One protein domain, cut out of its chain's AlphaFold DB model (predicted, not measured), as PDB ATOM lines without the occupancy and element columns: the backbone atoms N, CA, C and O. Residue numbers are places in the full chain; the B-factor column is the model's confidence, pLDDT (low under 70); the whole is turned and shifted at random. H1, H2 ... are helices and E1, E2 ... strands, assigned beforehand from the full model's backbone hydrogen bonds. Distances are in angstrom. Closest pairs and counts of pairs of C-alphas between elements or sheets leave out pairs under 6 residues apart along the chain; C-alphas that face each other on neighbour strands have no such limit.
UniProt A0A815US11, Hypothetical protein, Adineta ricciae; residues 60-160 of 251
ATOM      1  N   ASN A  60     156.652 181.281 107.873       88.06
ATOM      2  CA  ASN A  60     157.855 182.090 107.640       88.06
ATOM      3  C   ASN A  60     157.774 183.508 108.231       88.06
ATOM      4  O   ASN A  60     158.807 184.154 108.387       88.06
ATOM      5  N   TYR A  61     156.574 184.003 108.551       86.38
ATOM      6  CA  TYR A  61     156.397 185.285 109.244       86.38
ATOM      7  C   TYR A  61     156.344 185.145 110.769       86.38
ATOM      8  O   TYR A  61     156.248 186.150 111.475       86.38
ATOM      9  N   CYS A  62     156.406 183.918 111.286       88.56
ATOM     10  CA  CYS A  62     156.446 183.661 112.714       88.56
ATOM     11  C   CYS A  62     157.879 183.754 113.251       88.56
ATOM     12  O   CYS A  62     158.859 183.550 112.535       88.56
ATOM     13  N   TYR A  63     157.999 184.027 114.551       87.44
ATOM     14  CA  TYR A  63     159.282 183.926 115.242       87.44
ATOM     15  C   TYR A  63     159.786 182.479 115.281       87.44
ATOM     16  O   TYR A  63     158.997 181.534 115.348       87.44
ATOM     17  N   ASP A  64     161.112 182.322 115.302       92.75
ATOM     18  CA  ASP A  64     161.765 181.019 115.427       92.75
ATOM     19  C   ASP A  64     161.318 180.305 116.715       92.75
ATOM     20  O   ASP A  64     161.479 180.810 117.835       92.75
ATOM     21  N   TYR A  65     160.765 179.104 116.547       91.69
ATOM     22  CA  TYR A  65     160.263 178.283 117.640       91.69
ATOM     23  C   TYR A  65     161.354 177.909 118.655       91.69
ATOM     24  O   TYR A  65     161.091 177.904 119.857       91.69
ATOM     25  N   ALA A  66     162.582 177.628 118.213       94.62
ATOM     26  CA  ALA A  66     163.687 177.283 119.104       94.62
ATOM     27  C   ALA A  66     164.071 178.471 120.000       94.62
ATOM     28  O   ALA A  66     164.346 178.293 121.190       94.62
ATOM     29  N   LEU A  67     164.024 179.690 119.453       92.38
ATOM     30  CA  LEU A  67     164.261 180.913 120.217       92.38
ATOM     31  C   LEU A  67     163.145 181.156 121.243       92.38
ATOM     32  O   LEU A  67     163.426 181.491 122.395       92.38
ATOM     33  N   LEU A  68     161.886 180.949 120.846       91.81
ATOM     34  CA  LEU A  68     160.733 181.068 121.740       91.81
ATOM     35  C   LEU A  68     160.794 180.049 122.883       91.81
ATOM     36  O   LEU A  68     160.638 180.426 124.041       91.81
ATOM     37  N   ASN A  69     161.093 178.785 122.582       93.69
ATOM     38  CA  ASN A  69     161.184 177.717 123.578       93.69
ATOM     39  C   ASN A  69     162.315 177.944 124.595       93.69
ATOM     40  O   ASN A  69     162.233 177.489 125.732       93.69
ATOM     41  N   LYS A  70     163.367 178.674 124.207       95.94
ATOM     42  CA  LYS A  70     164.449 179.070 125.116       95.94
ATOM     43  C   LYS A  70     164.063 180.245 126.019       95.94
ATOM     44  O   LYS A  70     164.486 180.291 127.171       95.94
ATOM     45  N   ASN A  71     163.296 181.201 125.496       91.56
ATOM     46  CA  ASN A  71     163.042 182.478 126.167       91.56
ATOM     47  C   ASN A  71     161.716 182.529 126.933       91.56
ATOM     48  O   ASN A  71     161.494 183.470 127.695       91.56
ATOM     49  N   CYS A  72     160.822 181.566 126.719       92.56
ATOM     50  CA  CYS A  72     159.460 181.628 127.231       92.56
ATOM     51  C   CYS A  72     159.128 180.419 128.094       92.56
ATOM     52  O   CYS A  72     159.399 179.280 127.734       92.56
ATOM     53  N   THR A  73     158.517 180.674 129.255       91.62
ATOM     54  CA  THR A  73     158.132 179.610 130.194       91.62
ATOM     55  C   THR A  73     156.995 178.754 129.646       91.62
ATOM     56  O   THR A  73     156.940 177.556 129.910       91.62
ATOM     57  N   LYS A  74     156.067 179.375 128.914       94.25
ATOM     58  CA  LYS A  74     154.927 178.716 128.282       94.25
ATOM     59  C   LYS A  74     154.681 179.329 126.911       94.25
ATOM     60  O   LYS A  74     154.895 180.527 126.706       94.25
ATOM     61  N   LEU A  75     154.209 178.493 126.000       94.38
ATOM     62  CA  LEU A  75     153.915 178.844 124.620       94.38
ATOM     63  C   LEU A  75     152.424 178.632 124.350       94.38
ATOM     64  O   LEU A  75     151.827 177.694 124.877       94.38
ATOM     65  N   ILE A  76     151.836 179.502 123.536       95.38
ATOM     66  CA  ILE A  76     150.449 179.417 123.068       95.38
ATOM     67  C   ILE A  76     150.394 179.798 121.591       95.38
ATOM     68  O   ILE A  76     151.311 180.437 121.077       95.38
ATOM     69  N   ARG A  77     149.330 179.407 120.897       92.56
ATOM     70  CA  ARG A  77     149.048 179.883 119.546       92.56
ATOM     71  C   ARG A  77     148.405 181.267 119.587       92.56
ATOM     72  O   ARG A  77     147.735 181.625 120.556       92.56
ATOM     73  N   ASP A  78     148.673 182.073 118.569       89.00
ATOM     74  CA  ASP A  78     148.025 183.369 118.404       89.00
ATOM     75  C   ASP A  78     146.517 183.233 118.106       89.00
ATOM     76  O   ASP A  78     145.962 182.142 117.997       89.00
ATOM     77  N   GLN A  79     145.833 184.370 117.974       87.44
ATOM     78  CA  GLN A  79     144.391 184.428 117.697       87.44
ATOM     79  C   GLN A  79     143.981 183.860 116.326       87.44
ATOM     80  O   GLN A  79     142.793 183.670 116.093       87.44
ATOM     81  N   CYS A  80     144.943 183.638 115.427       90.19
ATOM     82  CA  CYS A  80     144.730 183.038 114.113       90.19
ATOM     83  C   CYS A  80     145.172 181.568 114.067       90.19
ATOM     84  O   CYS A  80     145.239 180.993 112.985       90.19
ATOM     85  N   ASP A  81     145.526 180.991 115.218       91.50
ATOM     86  CA  ASP A  81     146.123 179.663 115.361       91.50
ATOM     87  C   ASP A  81     147.358 179.424 114.463       91.50
ATOM     88  O   ASP A  81     147.693 178.297 114.100       91.50
ATOM     89  N   CYS A  82     148.066 180.496 114.088       91.19
ATOM     90  CA  CYS A  82     149.149 180.427 113.113       91.19
ATOM     91  C   CYS A  82     150.518 180.430 113.790       91.19
ATOM     92  O   CYS A  82     151.246 179.435 113.736       91.19
ATOM     93  N   CYS A  83     150.882 181.513 114.473       91.06
ATOM     94  CA  CYS A  83     152.186 181.619 115.112       91.06
ATOM     95  C   CYS A  83     152.151 181.159 116.568       91.06
ATOM     96  O   CYS A  83     151.191 181.390 117.304       91.06
ATOM     97  N   THR A  84     153.243 180.535 117.008       93.44
ATOM     98  CA  THR A  84     153.486 180.303 118.431       93.44
ATOM     99  C   THR A  84     154.010 181.590 119.059       93.44
ATOM    100  O   THR A  84     154.956 182.194 118.558       93.44
ATOM    101  N   VAL A  85     153.416 182.002 120.171       94.00
ATOM    102  CA  VAL A  85     153.796 183.182 120.947       94.00
ATOM    103  C   VAL A  85     153.963 182.817 122.418       94.00
ATOM    104  O   VAL A  85     153.536 181.760 122.886       94.00
ATOM    105  N   CYS A  86     154.610 183.699 123.168       94.75
ATOM    106  CA  CYS A  86     154.850 183.481 124.587       94.75
ATOM    107  C   CYS A  86     153.620 183.837 125.416       94.75
ATOM    108  O   CYS A  86     153.039 184.914 125.239       94.75
ATOM    109  N   LEU A  87     153.278 182.957 126.355       96.25
ATOM    110  CA  LEU A  87     152.325 183.268 127.411       96.25
ATOM    111  C   LEU A  87     153.024 184.150 128.459       96.25
ATOM    112  O   LEU A  87     154.158 183.867 128.852       96.25
ATOM    113  N   ARG A  88     152.365 185.227 128.885       95.88
ATOM    114  CA  ARG A  88     152.938 186.289 129.717       95.88
ATOM    115  C   ARG A  88     152.299 186.342 131.095       95.88
ATOM    116  O   ARG A  88     151.073 186.364 131.211       95.88
ATOM    117  N   LYS A  89     153.140 186.390 132.125       96.12
ATOM    118  CA  LYS A  89     152.738 186.450 133.537       96.12
ATOM    119  C   LYS A  89     152.337 187.864 133.955       96.12
ATOM    120  O   LYS A  89     152.539 188.833 133.227       96.12
ATOM    121  N   GLU A  90     151.764 187.978 135.150       96.31
ATOM    122  CA  GLU A  90     151.445 189.264 135.777       96.31
ATOM    123  C   GLU A  90     152.679 190.186 135.778       96.31
ATOM    124  O   GLU A  90     153.787 189.757 136.095       96.31
ATOM    125  N   ASN A  91     152.476 191.452 135.408       95.69
ATOM    126  CA  ASN A  91     153.501 192.489 135.251       95.69
ATOM    127  C   ASN A  91     154.484 192.318 134.076       95.69
ATOM    128  O   ASN A  91     155.399 193.127 133.932       95.69
ATOM    129  N   GLU A  92     154.287 191.343 133.185       95.38
ATOM    130  CA  GLU A  92     155.074 191.233 131.951       95.38
ATOM    131  C   GLU A  92     154.474 192.042 130.790       95.38
ATOM    132  O   GLU A  92     153.275 192.330 130.741       95.38
ATOM    133  N   ARG A  93     155.323 192.399 129.819       94.44
ATOM    134  CA  ARG A  93     154.922 193.118 128.602       94.44
ATOM    135  C   ARG A  93     154.109 192.216 127.672       94.44
ATOM    136  O   ARG A  93     154.487 191.073 127.444       94.44
ATOM    137  N   CYS A  94     153.040 192.756 127.091       94.69
ATOM    138  CA  CYS A  94     152.115 192.033 126.212       94.69
ATOM    139  C   CYS A  94     151.621 192.886 125.033       94.69
ATOM    140  O   CYS A  94     151.814 194.107 124.994       94.69
ATOM    141  N   GLY A  95     150.942 192.249 124.077       91.50
ATOM    142  CA  GLY A  95     150.283 192.923 122.957       91.50
ATOM    143  C   GLY A  95     151.240 193.314 121.828       91.50
ATOM    144  O   GLY A  95     152.068 192.509 121.402       91.50
ATOM    145  N   GLY A  96     151.114 194.548 121.326       87.00
ATOM    146  CA  GLY A  96     151.701 194.980 120.052       87.00
ATOM    147  C   GLY A  96     150.985 194.388 118.837       87.00
ATOM    148  O   GLY A  96     149.980 193.682 118.966       87.00
ATOM    149  N   ARG A  97     151.500 194.690 117.644       80.94
ATOM    150  CA  ARG A  97     150.925 194.206 116.385       80.94
ATOM    151  C   ARG A  97     150.953 192.678 116.382       80.94
ATOM    152  O   ARG A  97     152.001 192.106 116.642       80.94
ATOM    153  N   PHE A  98     149.812 192.030 116.149       78.50
ATOM    154  CA  PHE A  98     149.680 190.562 116.167       78.50
ATOM    155  C   PHE A  98     150.184 189.878 117.453       78.50
ATOM    156  O   PHE A  98     150.630 188.738 117.416       78.50
ATOM    157  N   ASN A  99     150.135 190.564 118.601       86.50
ATOM    158  CA  ASN A  99     150.608 190.028 119.882       86.50
ATOM    159  C   ASN A  99     152.083 189.579 119.871       86.50
ATOM    160  O   ASN A  99     152.449 188.664 120.608       86.50
ATOM    161  N   VAL A 100     152.952 190.228 119.083       82.75
ATOM    162  CA  VAL A 100     154.398 189.911 119.033       82.75
ATOM    163  C   VAL A 100     155.086 189.976 120.400       82.75
ATOM    164  O   VAL A 100     156.073 189.281 120.632       82.75
ATOM    165  N   TYR A 101     154.567 190.775 121.338       88.38
ATOM    166  CA  TYR A 101     155.096 190.825 122.701       88.38
ATOM    167  C   TYR A 101     154.512 189.745 123.617       88.38
ATOM    168  O   TYR A 101     154.976 189.618 124.745       88.38
ATOM    169  N   GLY A 102     153.569 188.931 123.149       91.69
ATOM    170  CA  GLY A 102     152.956 187.818 123.870       91.69
ATOM    171  C   GLY A 102     151.521 188.083 124.325       91.69
ATOM    172  O   GLY A 102     151.018 189.213 124.278       91.69
ATOM    173  N   ILE A 103     150.878 187.009 124.780       94.69
ATOM    174  CA  ILE A 103     149.487 186.964 125.256       94.69
ATOM    175  C   ILE A 103     149.508 186.657 126.752       94.69
ATOM    176  O   ILE A 103     150.286 185.820 127.193       94.69
ATOM    177  N   CYS A 104     148.683 187.332 127.549       96.06
ATOM    178  CA  CYS A 104     148.665 187.103 128.994       96.06
ATOM    179  C   CYS A 104     148.104 185.717 129.360       96.06
ATOM    180  O   CYS A 104     147.259 185.189 128.640       96.06
ATOM    181  N   GLU A 105     148.560 185.141 130.479       95.75
ATOM    182  CA  GLU A 105     148.005 183.886 131.006       95.75
ATOM    183  C   GLU A 105     146.503 184.009 131.344       95.75
ATOM    184  O   GLU A 105     145.931 185.102 131.414       95.75
ATOM    185  N   GLU A 106     145.850 182.868 131.570       93.25
ATOM    186  CA  GLU A 106     144.446 182.822 131.978       93.25
ATOM    187  C   GLU A 106     144.184 183.677 133.232       93.25
ATOM    188  O   GLU A 106     144.973 183.702 134.175       93.25
ATOM    189  N   GLY A 107     143.074 184.423 133.229       92.25
ATOM    190  CA  GLY A 107     142.719 185.349 134.312       92.25
ATOM    191  C   GLY A 107     143.432 186.708 134.267       92.25
ATOM    192  O   GLY A 107     143.119 187.588 135.071       92.25
ATOM    193  N   LEU A 108     144.339 186.931 133.312       95.38
ATOM    194  CA  LEU A 108     144.995 188.219 133.091       95.38
ATOM    195  C   LEU A 108     144.431 188.928 131.847       95.38
ATOM    196  O   LEU A 108     143.895 188.303 130.930       95.38
ATOM    197  N   LEU A 109     144.555 190.256 131.799       94.69
ATOM    198  CA  LEU A 109     144.304 191.060 130.601       94.69
ATOM    199  C   LEU A 109     145.533 191.887 130.226       94.69
ATOM    200  O   LEU A 109     146.274 192.347 131.094       94.69
ATOM    201  N   CYS A 110     145.715 192.135 128.930       94.69
ATOM    202  CA  CYS A 110     146.761 193.033 128.461       94.69
ATOM    203  C   CYS A 110     146.296 194.490 128.566       94.69
ATOM    204  O   CYS A 110     145.534 194.979 127.732       94.69
ATOM    205  N   TYR A 111     146.733 195.191 129.610       93.75
ATOM    206  CA  TYR A 111     146.308 196.556 129.880       93.75
ATOM    207  C   TYR A 111     147.270 197.588 129.282       93.75
ATOM    208  O   TYR A 111     148.472 197.587 129.551       93.75
ATOM    209  N   LYS A 112     146.722 198.513 128.488       92.31
ATOM    210  CA  LYS A 112     147.449 199.620 127.851       92.31
ATOM    211  C   LYS A 112     147.188 200.904 128.642       92.31
ATOM    212  O   LYS A 112     146.063 201.398 128.667       92.31
ATOM    213  N   ALA A 113     148.212 201.423 129.322       81.38
ATOM    214  CA  ALA A 113     148.061 202.558 130.240       81.38
ATOM    215  C   ALA A 113     147.713 203.881 129.540       81.38
ATOM    216  O   ALA A 113     147.017 204.704 130.128       81.38
ATOM    217  N   ASN A 114     148.129 204.056 128.282       77.81
ATOM    218  CA  ASN A 114     147.929 205.290 127.533       77.81
ATOM    219  C   ASN A 114     147.046 205.041 126.312       77.81
ATOM    220  O   ASN A 114     147.451 204.372 125.364       77.81
ATOM    221  N   LYS A 115     145.850 205.636 126.320       67.62
ATOM    222  CA  LYS A 115     145.049 205.826 125.109       67.62
ATOM    223  C   LYS A 115     145.651 207.005 124.345       67.62
ATOM    224  O   LYS A 115     145.156 208.123 124.467       67.62
ATOM    225  N   THR A 116     146.742 206.805 123.609       65.50
ATOM    226  CA  THR A 116     147.106 207.804 122.596       65.50
ATOM    227  C   THR A 116     145.948 207.848 121.598       65.50
ATOM    228  O   THR A 116     145.580 206.835 121.011       65.50
ATOM    229  N   THR A 117     145.285 209.001 121.506       63.72
ATOM    230  CA  THR A 117     144.027 209.208 120.763       63.72
ATOM    231  C   THR A 117     144.202 209.157 119.249       63.72
ATOM    232  O   THR A 117     143.227 209.234 118.507       63.72
ATOM    233  N   THR A 118     145.430 209.007 118.763       75.56
ATOM    234  CA  THR A 118     145.708 208.867 117.342       75.56
ATOM    235  C   THR A 118     145.501 207.411 116.927       75.56
ATOM    236  O   THR A 118     146.221 206.511 117.359       75.56
ATOM    237  N   ALA A 119     144.515 207.172 116.055       67.19
ATOM    238  CA  ALA A 119     144.166 205.844 115.532       67.19
ATOM    239  C   ALA A 119     145.375 205.075 114.959       67.19
ATOM    240  O   ALA A 119     145.424 203.849 115.020       67.19
ATOM    241  N   HIS A 120     146.390 205.799 114.478       67.25
ATOM    242  CA  HIS A 120     147.626 205.229 113.946       67.25
ATOM    243  C   HIS A 120     148.519 204.551 115.001       67.25
ATOM    244  O   HIS A 120     149.288 203.659 114.660       67.25
ATOM    245  N   SER A 121     148.414 204.929 116.281       67.94
ATOM    246  CA  SER A 121     149.266 204.392 117.353       67.94
ATOM    247  C   SER A 121     148.706 203.109 117.981       67.94
ATOM    248  O   SER A 121     149.450 202.348 118.596       67.94
ATOM    249  N   ALA A 122     147.414 202.813 117.801       67.06
ATOM    250  CA  ALA A 122     146.743 201.698 118.478       67.06
ATOM    251  C   ALA A 122     147.363 200.317 118.176       67.06
ATOM    252  O   ALA A 122     147.364 199.437 119.049       67.06
ATOM    253  N   TYR A 123     147.926 200.148 116.973       67.94
ATOM    254  CA  TYR A 123     148.517 198.894 116.492       67.94
ATOM    255  C   TYR A 123     149.898 198.589 117.084       67.94
ATOM    256  O   TYR A 123     150.261 197.423 117.207       67.94
ATOM    257  N   GLU A 124     150.648 199.606 117.502       76.94
ATOM    258  CA  GLU A 124     151.986 199.436 118.091       76.94
ATOM    259  C   GLU A 124     151.969 199.485 119.620       76.94
ATOM    260  O   GLU A 124     152.980 199.229 120.275       76.94
ATOM    261  N   GLN A 125     150.813 199.777 120.219       85.06
ATOM    262  CA  GLN A 125     150.707 199.867 121.665       85.06
ATOM    263  C   GLN A 125     150.967 198.510 122.323       85.06
ATOM    264  O   GLN A 125     150.188 197.557 122.205       85.06
ATOM    265  N   THR A 126     152.044 198.472 123.096       91.75
ATOM    266  CA  THR A 126     152.324 197.407 124.052       91.75
ATOM    267  C   THR A 126     151.651 197.700 125.383       91.75
ATOM    268  O   THR A 126     151.577 198.856 125.799       91.75
ATOM    269  N   GLY A 127     151.171 196.659 126.053       94.12
ATOM    270  CA  GLY A 127     150.585 196.735 127.386       94.12
ATOM    271  C   GLY A 127     151.391 195.956 128.419       94.12
ATOM    272  O   GLY A 127     152.473 195.443 128.127       94.12
ATOM    273  N   ILE A 128     150.820 195.864 129.616       95.62
ATOM    274  CA  ILE A 128     151.295 195.030 130.721       95.62
ATOM    275  C   ILE A 128     150.169 194.080 131.133       95.62
ATOM    276  O   ILE A 128     149.006 194.488 131.192       95.62
ATOM    277  N   CYS A 129     150.502 192.823 131.415       96.19
ATOM    278  CA  CYS A 129     149.542 191.850 131.918       96.19
ATOM    279  C   CYS A 129     149.148 192.172 133.359       96.19
ATOM    280  O   CYS A 129     149.992 192.213 134.251       96.19
ATOM    281  N   VAL A 130     147.855 192.378 133.587       95.81
ATOM    282  CA  VAL A 130     147.288 192.690 134.905       95.81
ATOM    283  C   VAL A 130     146.111 191.775 135.196       95.81
ATOM    284  O   VAL A 130     145.466 191.280 134.269       95.81
ATOM    285  N   LYS A 131     145.798 191.563 136.475       95.44
ATOM    286  CA  LYS A 131     144.644 190.754 136.883       95.44
ATOM    287  C   LYS A 131     143.346 191.305 136.307       95.44
ATOM    288  O   LYS A 131     143.061 192.504 136.415       95.44
ATOM    289  N   ALA A 132     142.573 190.414 135.693       91.00
ATOM    290  CA  ALA A 132     141.263 190.728 135.159       91.00
ATOM    291  C   ALA A 132     140.192 190.519 136.223       91.00
ATOM    292  O   ALA A 132     140.001 189.420 136.730       91.00
ATOM    293  N   CYS A 133     139.448 191.581 136.497       86.94
ATOM    294  CA  CYS A 133     138.227 191.533 137.275       86.94
ATOM    295  C   CYS A 133     137.032 191.679 136.332       86.94
ATOM    296  O   CYS A 133     137.042 192.506 135.412       86.94
ATOM    297  N   LEU A 134     135.998 190.871 136.558       79.94
ATOM    298  CA  LEU A 134     134.705 191.030 135.901       79.94
ATOM    299  C   LEU A 134     133.985 192.207 136.556       79.94
ATOM    300  O   LEU A 134     133.739 192.190 137.761       79.94
ATOM    301  N   LYS A 135     133.665 193.236 135.771       78.56
ATOM    302  CA  LYS A 135     132.773 194.311 136.211       78.56
ATOM    303  C   LYS A 135     131.554 194.342 135.300       78.56
ATOM    304  O   LYS A 135     131.685 194.373 134.074       78.56
ATOM    305  N   PHE A 136     130.381 194.346 135.921       72.19
ATOM    306  CA  PHE A 136     129.111 194.558 135.242       72.19
ATOM    307  C   PHE A 136     128.901 196.060 135.072       72.19
ATOM    308  O   PHE A 136     128.944 196.810 136.046       72.19
ATOM    309  N   GLN A 137     128.698 196.500 133.832       72.19
ATOM    310  CA  GLN A 137     128.349 197.885 133.532       72.19
ATOM    311  C   GLN A 137     126.953 197.924 132.912       72.19
ATOM    312  O   GLN A 137     126.732 197.293 131.878       72.19
ATOM    313  N   CYS A 138     126.033 198.669 133.531       69.44
ATOM    314  CA  CYS A 138     124.738 198.991 132.934       69.44
ATOM    315  C   CYS A 138     124.946 200.035 131.830       69.44
ATOM    316  O   CYS A 138     125.473 201.113 132.104       69.44
ATOM    317  N   LEU A 139     124.554 199.717 130.597       67.38
ATOM    318  CA  LEU A 139     124.698 200.617 129.451       67.38
ATOM    319  C   LEU A 139     123.554 201.619 129.313       67.38
ATOM    320  O   LEU A 139     123.790 202.772 128.967       67.38
ATOM    321  N   SER A 140     122.314 201.185 129.533       64.44
ATOM    322  CA  SER A 140     121.141 202.033 129.329       64.44
ATOM    323  C   SER A 140     119.980 201.616 130.227       64.44
ATOM    324  O   SER A 140     119.891 200.471 130.677       64.44
ATOM    325  N   VAL A 141     119.104 202.582 130.508       66.81
ATOM    326  CA  VAL A 141     117.824 202.380 131.190       66.81
ATOM    327  C   VAL A 141     116.762 203.095 130.361       66.81
ATOM    328  O   VAL A 141     116.717 204.326 130.326       66.81
ATOM    329  N   THR A 142     115.909 202.343 129.675       70.69
ATOM    330  CA  THR A 142     114.761 202.900 128.949       70.69
ATOM    331  C   THR A 142     113.615 203.173 129.922       70.69
ATOM    332  O   THR A 142     113.188 202.276 130.645       70.69
ATOM    333  N   LYS A 143     113.101 204.411 129.948       64.38
ATOM    334  CA  LYS A 143     112.013 204.830 130.859       64.38
ATOM    335  C   LYS A 143     110.629 204.298 130.462       64.38
ATOM    336  O   LYS A 143     109.688 204.381 131.252       64.38
ATOM    337  N   ASP A 144     110.500 203.701 129.283       71.06
ATOM    338  CA  ASP A 144     109.214 203.273 128.743       71.06
ATOM    339  C   ASP A 144     108.868 201.847 129.209       71.06
ATOM    340  O   ASP A 144     109.084 200.846 128.532       71.06
ATOM    341  N   LYS A 145     108.333 201.765 130.432       52.22
ATOM    342  CA  LYS A 145     107.596 200.633 131.043       52.22
ATOM    343  C   LYS A 145     108.279 199.264 131.179       52.22
ATOM    344  O   LYS A 145     107.666 198.367 131.759       52.22
ATOM    345  N   LYS A 146     109.539 199.093 130.790       57.91
ATOM    346  CA  LYS A 146     110.405 198.011 131.286       57.91
ATOM    347  C   LYS A 146     111.815 198.563 131.442       57.91
ATOM    348  O   LYS A 146     112.459 198.891 130.454       57.91
ATOM    349  N   ASN A 147     112.288 198.660 132.683       54.38
ATOM    350  CA  ASN A 147     113.686 198.958 132.979       54.38
ATOM    351  C   ASN A 147     114.534 197.754 132.541       54.38
ATOM    352  O   ASN A 147     114.841 196.878 133.346       54.38
ATOM    353  N   THR A 148     114.845 197.646 131.253       51.16
ATOM    354  CA  THR A 148     115.828 196.682 130.763       51.16
ATOM    355  C   THR A 148     117.202 197.303 130.926       51.16
ATOM    356  O   THR A 148     117.555 198.224 130.197       51.16
ATOM    357  N   CYS A 149     117.953 196.817 131.911       56.03
ATOM    358  CA  CYS A 149     119.374 197.105 132.022       56.03
ATOM    359  C   CYS A 149     120.119 196.174 131.067       56.03
ATOM    360  O   CYS A 149     120.097 194.956 131.246       56.03
ATOM    361  N   GLU A 150     120.787 196.736 130.066       63.72
ATOM    362  CA  GLU A 150     121.767 195.979 129.296       63.72
ATOM    363  C   GLU A 150     123.086 195.973 130.073       63.72
ATOM    364  O   GLU A 150     123.769 196.994 130.193       63.72
ATOM    365  N   CYS A 151     123.404 194.827 130.670       57.28
ATOM    366  CA  CYS A 151     124.650 194.616 131.391       57.28
ATOM    367  C   CYS A 151     125.675 194.004 130.442       57.28
ATOM    368  O   CYS A 151     125.492 192.879 129.981       57.28
ATOM    369  N   ILE A 152     126.788 194.699 130.204       69.88
ATOM    370  CA  ILE A 152     127.934 194.079 129.531       69.88
ATOM    371  C   ILE A 152     128.913 193.577 130.582       69.88
ATOM    372  O   ILE A 152     129.344 194.322 131.467       69.88
ATOM    373  N   ASN A 153     129.303 192.313 130.438       67.50
ATOM    374  CA  ASN A 153     130.448 191.754 131.137       67.50
ATOM    375  C   ASN A 153     131.734 192.273 130.491       67.50
ATOM    376  O   ASN A 153     132.095 191.866 129.386       67.50
ATOM    377  N   ARG A 154     132.434 193.182 131.174       73.88
ATOM    378  CA  ARG A 154     133.743 193.672 130.726       73.88
ATOM    379  C   ARG A 154     134.832 193.181 131.670       73.88
ATOM    380  O   ARG A 154     134.728 193.324 132.887       73.88
ATOM    381  N   ARG A 155     135.904 192.632 131.092       78.75
ATOM    382  CA  ARG A 155     137.154 192.376 131.817       78.75
ATOM    383  C   ARG A 155     137.919 193.685 131.946       78.75
ATOM    384  O   ARG A 155     138.203 194.339 130.944       78.75
ATOM    385  N   VAL A 156     138.245 194.068 133.171       84.56
ATOM    386  CA  VAL A 156     138.958 195.314 133.476       84.56
ATOM    387  C   VAL A 156     140.054 195.048 134.507       84.56
ATOM    388  O   VAL A 156     139.958 194.062 135.237       84.56
ATOM    389  N   PRO A 157     141.089 195.900 134.607       86.25
ATOM    390  CA  PRO A 157     142.089 195.758 135.661       86.25
ATOM    391  C   PRO A 157     141.442 195.828 137.046       86.25
ATOM    392  O   PRO A 157     140.630 196.726 137.298       86.25
ATOM    393  N   CYS A 158     141.809 194.909 137.937       83.38
ATOM    394  CA  CYS A 158     141.283 194.865 139.304       83.38
ATOM    395  C   CYS A 158     141.615 196.130 140.106       83.38
ATOM    396  O   CYS A 158     140.721 196.734 140.698       83.38
ATOM    397  N   ASP A 159     142.864 196.592 140.025       80.81
ATOM    398  CA  ASP A 159     143.373 197.688 140.865       80.81
ATOM    399  C   ASP A 159     142.984 199.079 140.359       80.81
ATOM    400  O   ASP A 159     143.230 200.091 141.014       80.81
ATOM    401  N   LYS A 160     142.378 199.159 139.169       72.25
ATOM    402  CA  LYS A 160     141.940 200.434 138.611       72.25
ATOM    403  C   LYS A 160     140.465 200.644 138.899       72.25
ATOM    404  O   LYS A 160     139.591 199.917 138.407       72.25
TER     405      LYS A 160
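What this domain is: This is residues 60 to 160 of the 251 residues of the protein "Hypothetical protein" of Adineta ricciae (UniProt A0A815US11). A small body of short strands runs out into one long two-stranded arm: E5 starts in the body beside E3 and E4, bends, and continues with E6 as a hairpin. At the other end of the length, helix H1 sits next to a second, small hairpin, E1 and E2. The 101 printed residues hold one named helix, then six named strands; the class is mostly strand, with 47 residues in named elements, under half. E3 to E6 make a branched antiparallel sheet. The whole is loose, radius of gyration of the C-alphas 17.5 A, spans 62 by 29 by 26 A.

Where its parts are: E5, residues 126 to 141, measures 35.6 A from C-alpha 126 at (152.324, 197.407, 124.052) to C-alpha 141 at (117.824, 202.380, 131.190). E6 is residues 149 to 157, 23.0 A. E3 is residues 93 to 95, E4 108 to 111, E1 75 to 77 and E2 84 to 88. H1, residues 65 to 71, begins at C-alpha 65 (160.263, 178.283, 117.640).

How they stand to each other: E5 bends by 97 degrees at residue 129. E3 and E4 lie on one side of it, E6 on the other. N 94 and O 127 of E3 and E5 are 2.9 A apart, N 109 and O 130 of hairpin E4 and E5 2.8 A, and N 133 and O 156 of hairpin E5 and E6 2.8 A, within hydrogen-bond range. In antiparallel hairpin E1 and E2, N 85 and O 76 are 2.8 A apart. Residues 87 to 88 of E2 pair in parallel with residues 103 to 104. The closest C-alphas of H1 and E2, Leu 68 and Cys 86, are 7.0 A apart. In H1 every O i to N i+4 pair is within hydrogen-bond range.

The domain as a whole: The farthest C-alphas, Ala 66 and Lys 145, are 61.9 A apart. The printed part has no cut. Links E3 to E4 and E4 to E5 are long. Mean pLDDT of the printed part is 83.3; 22 residues are under 70, among them 145 to 153.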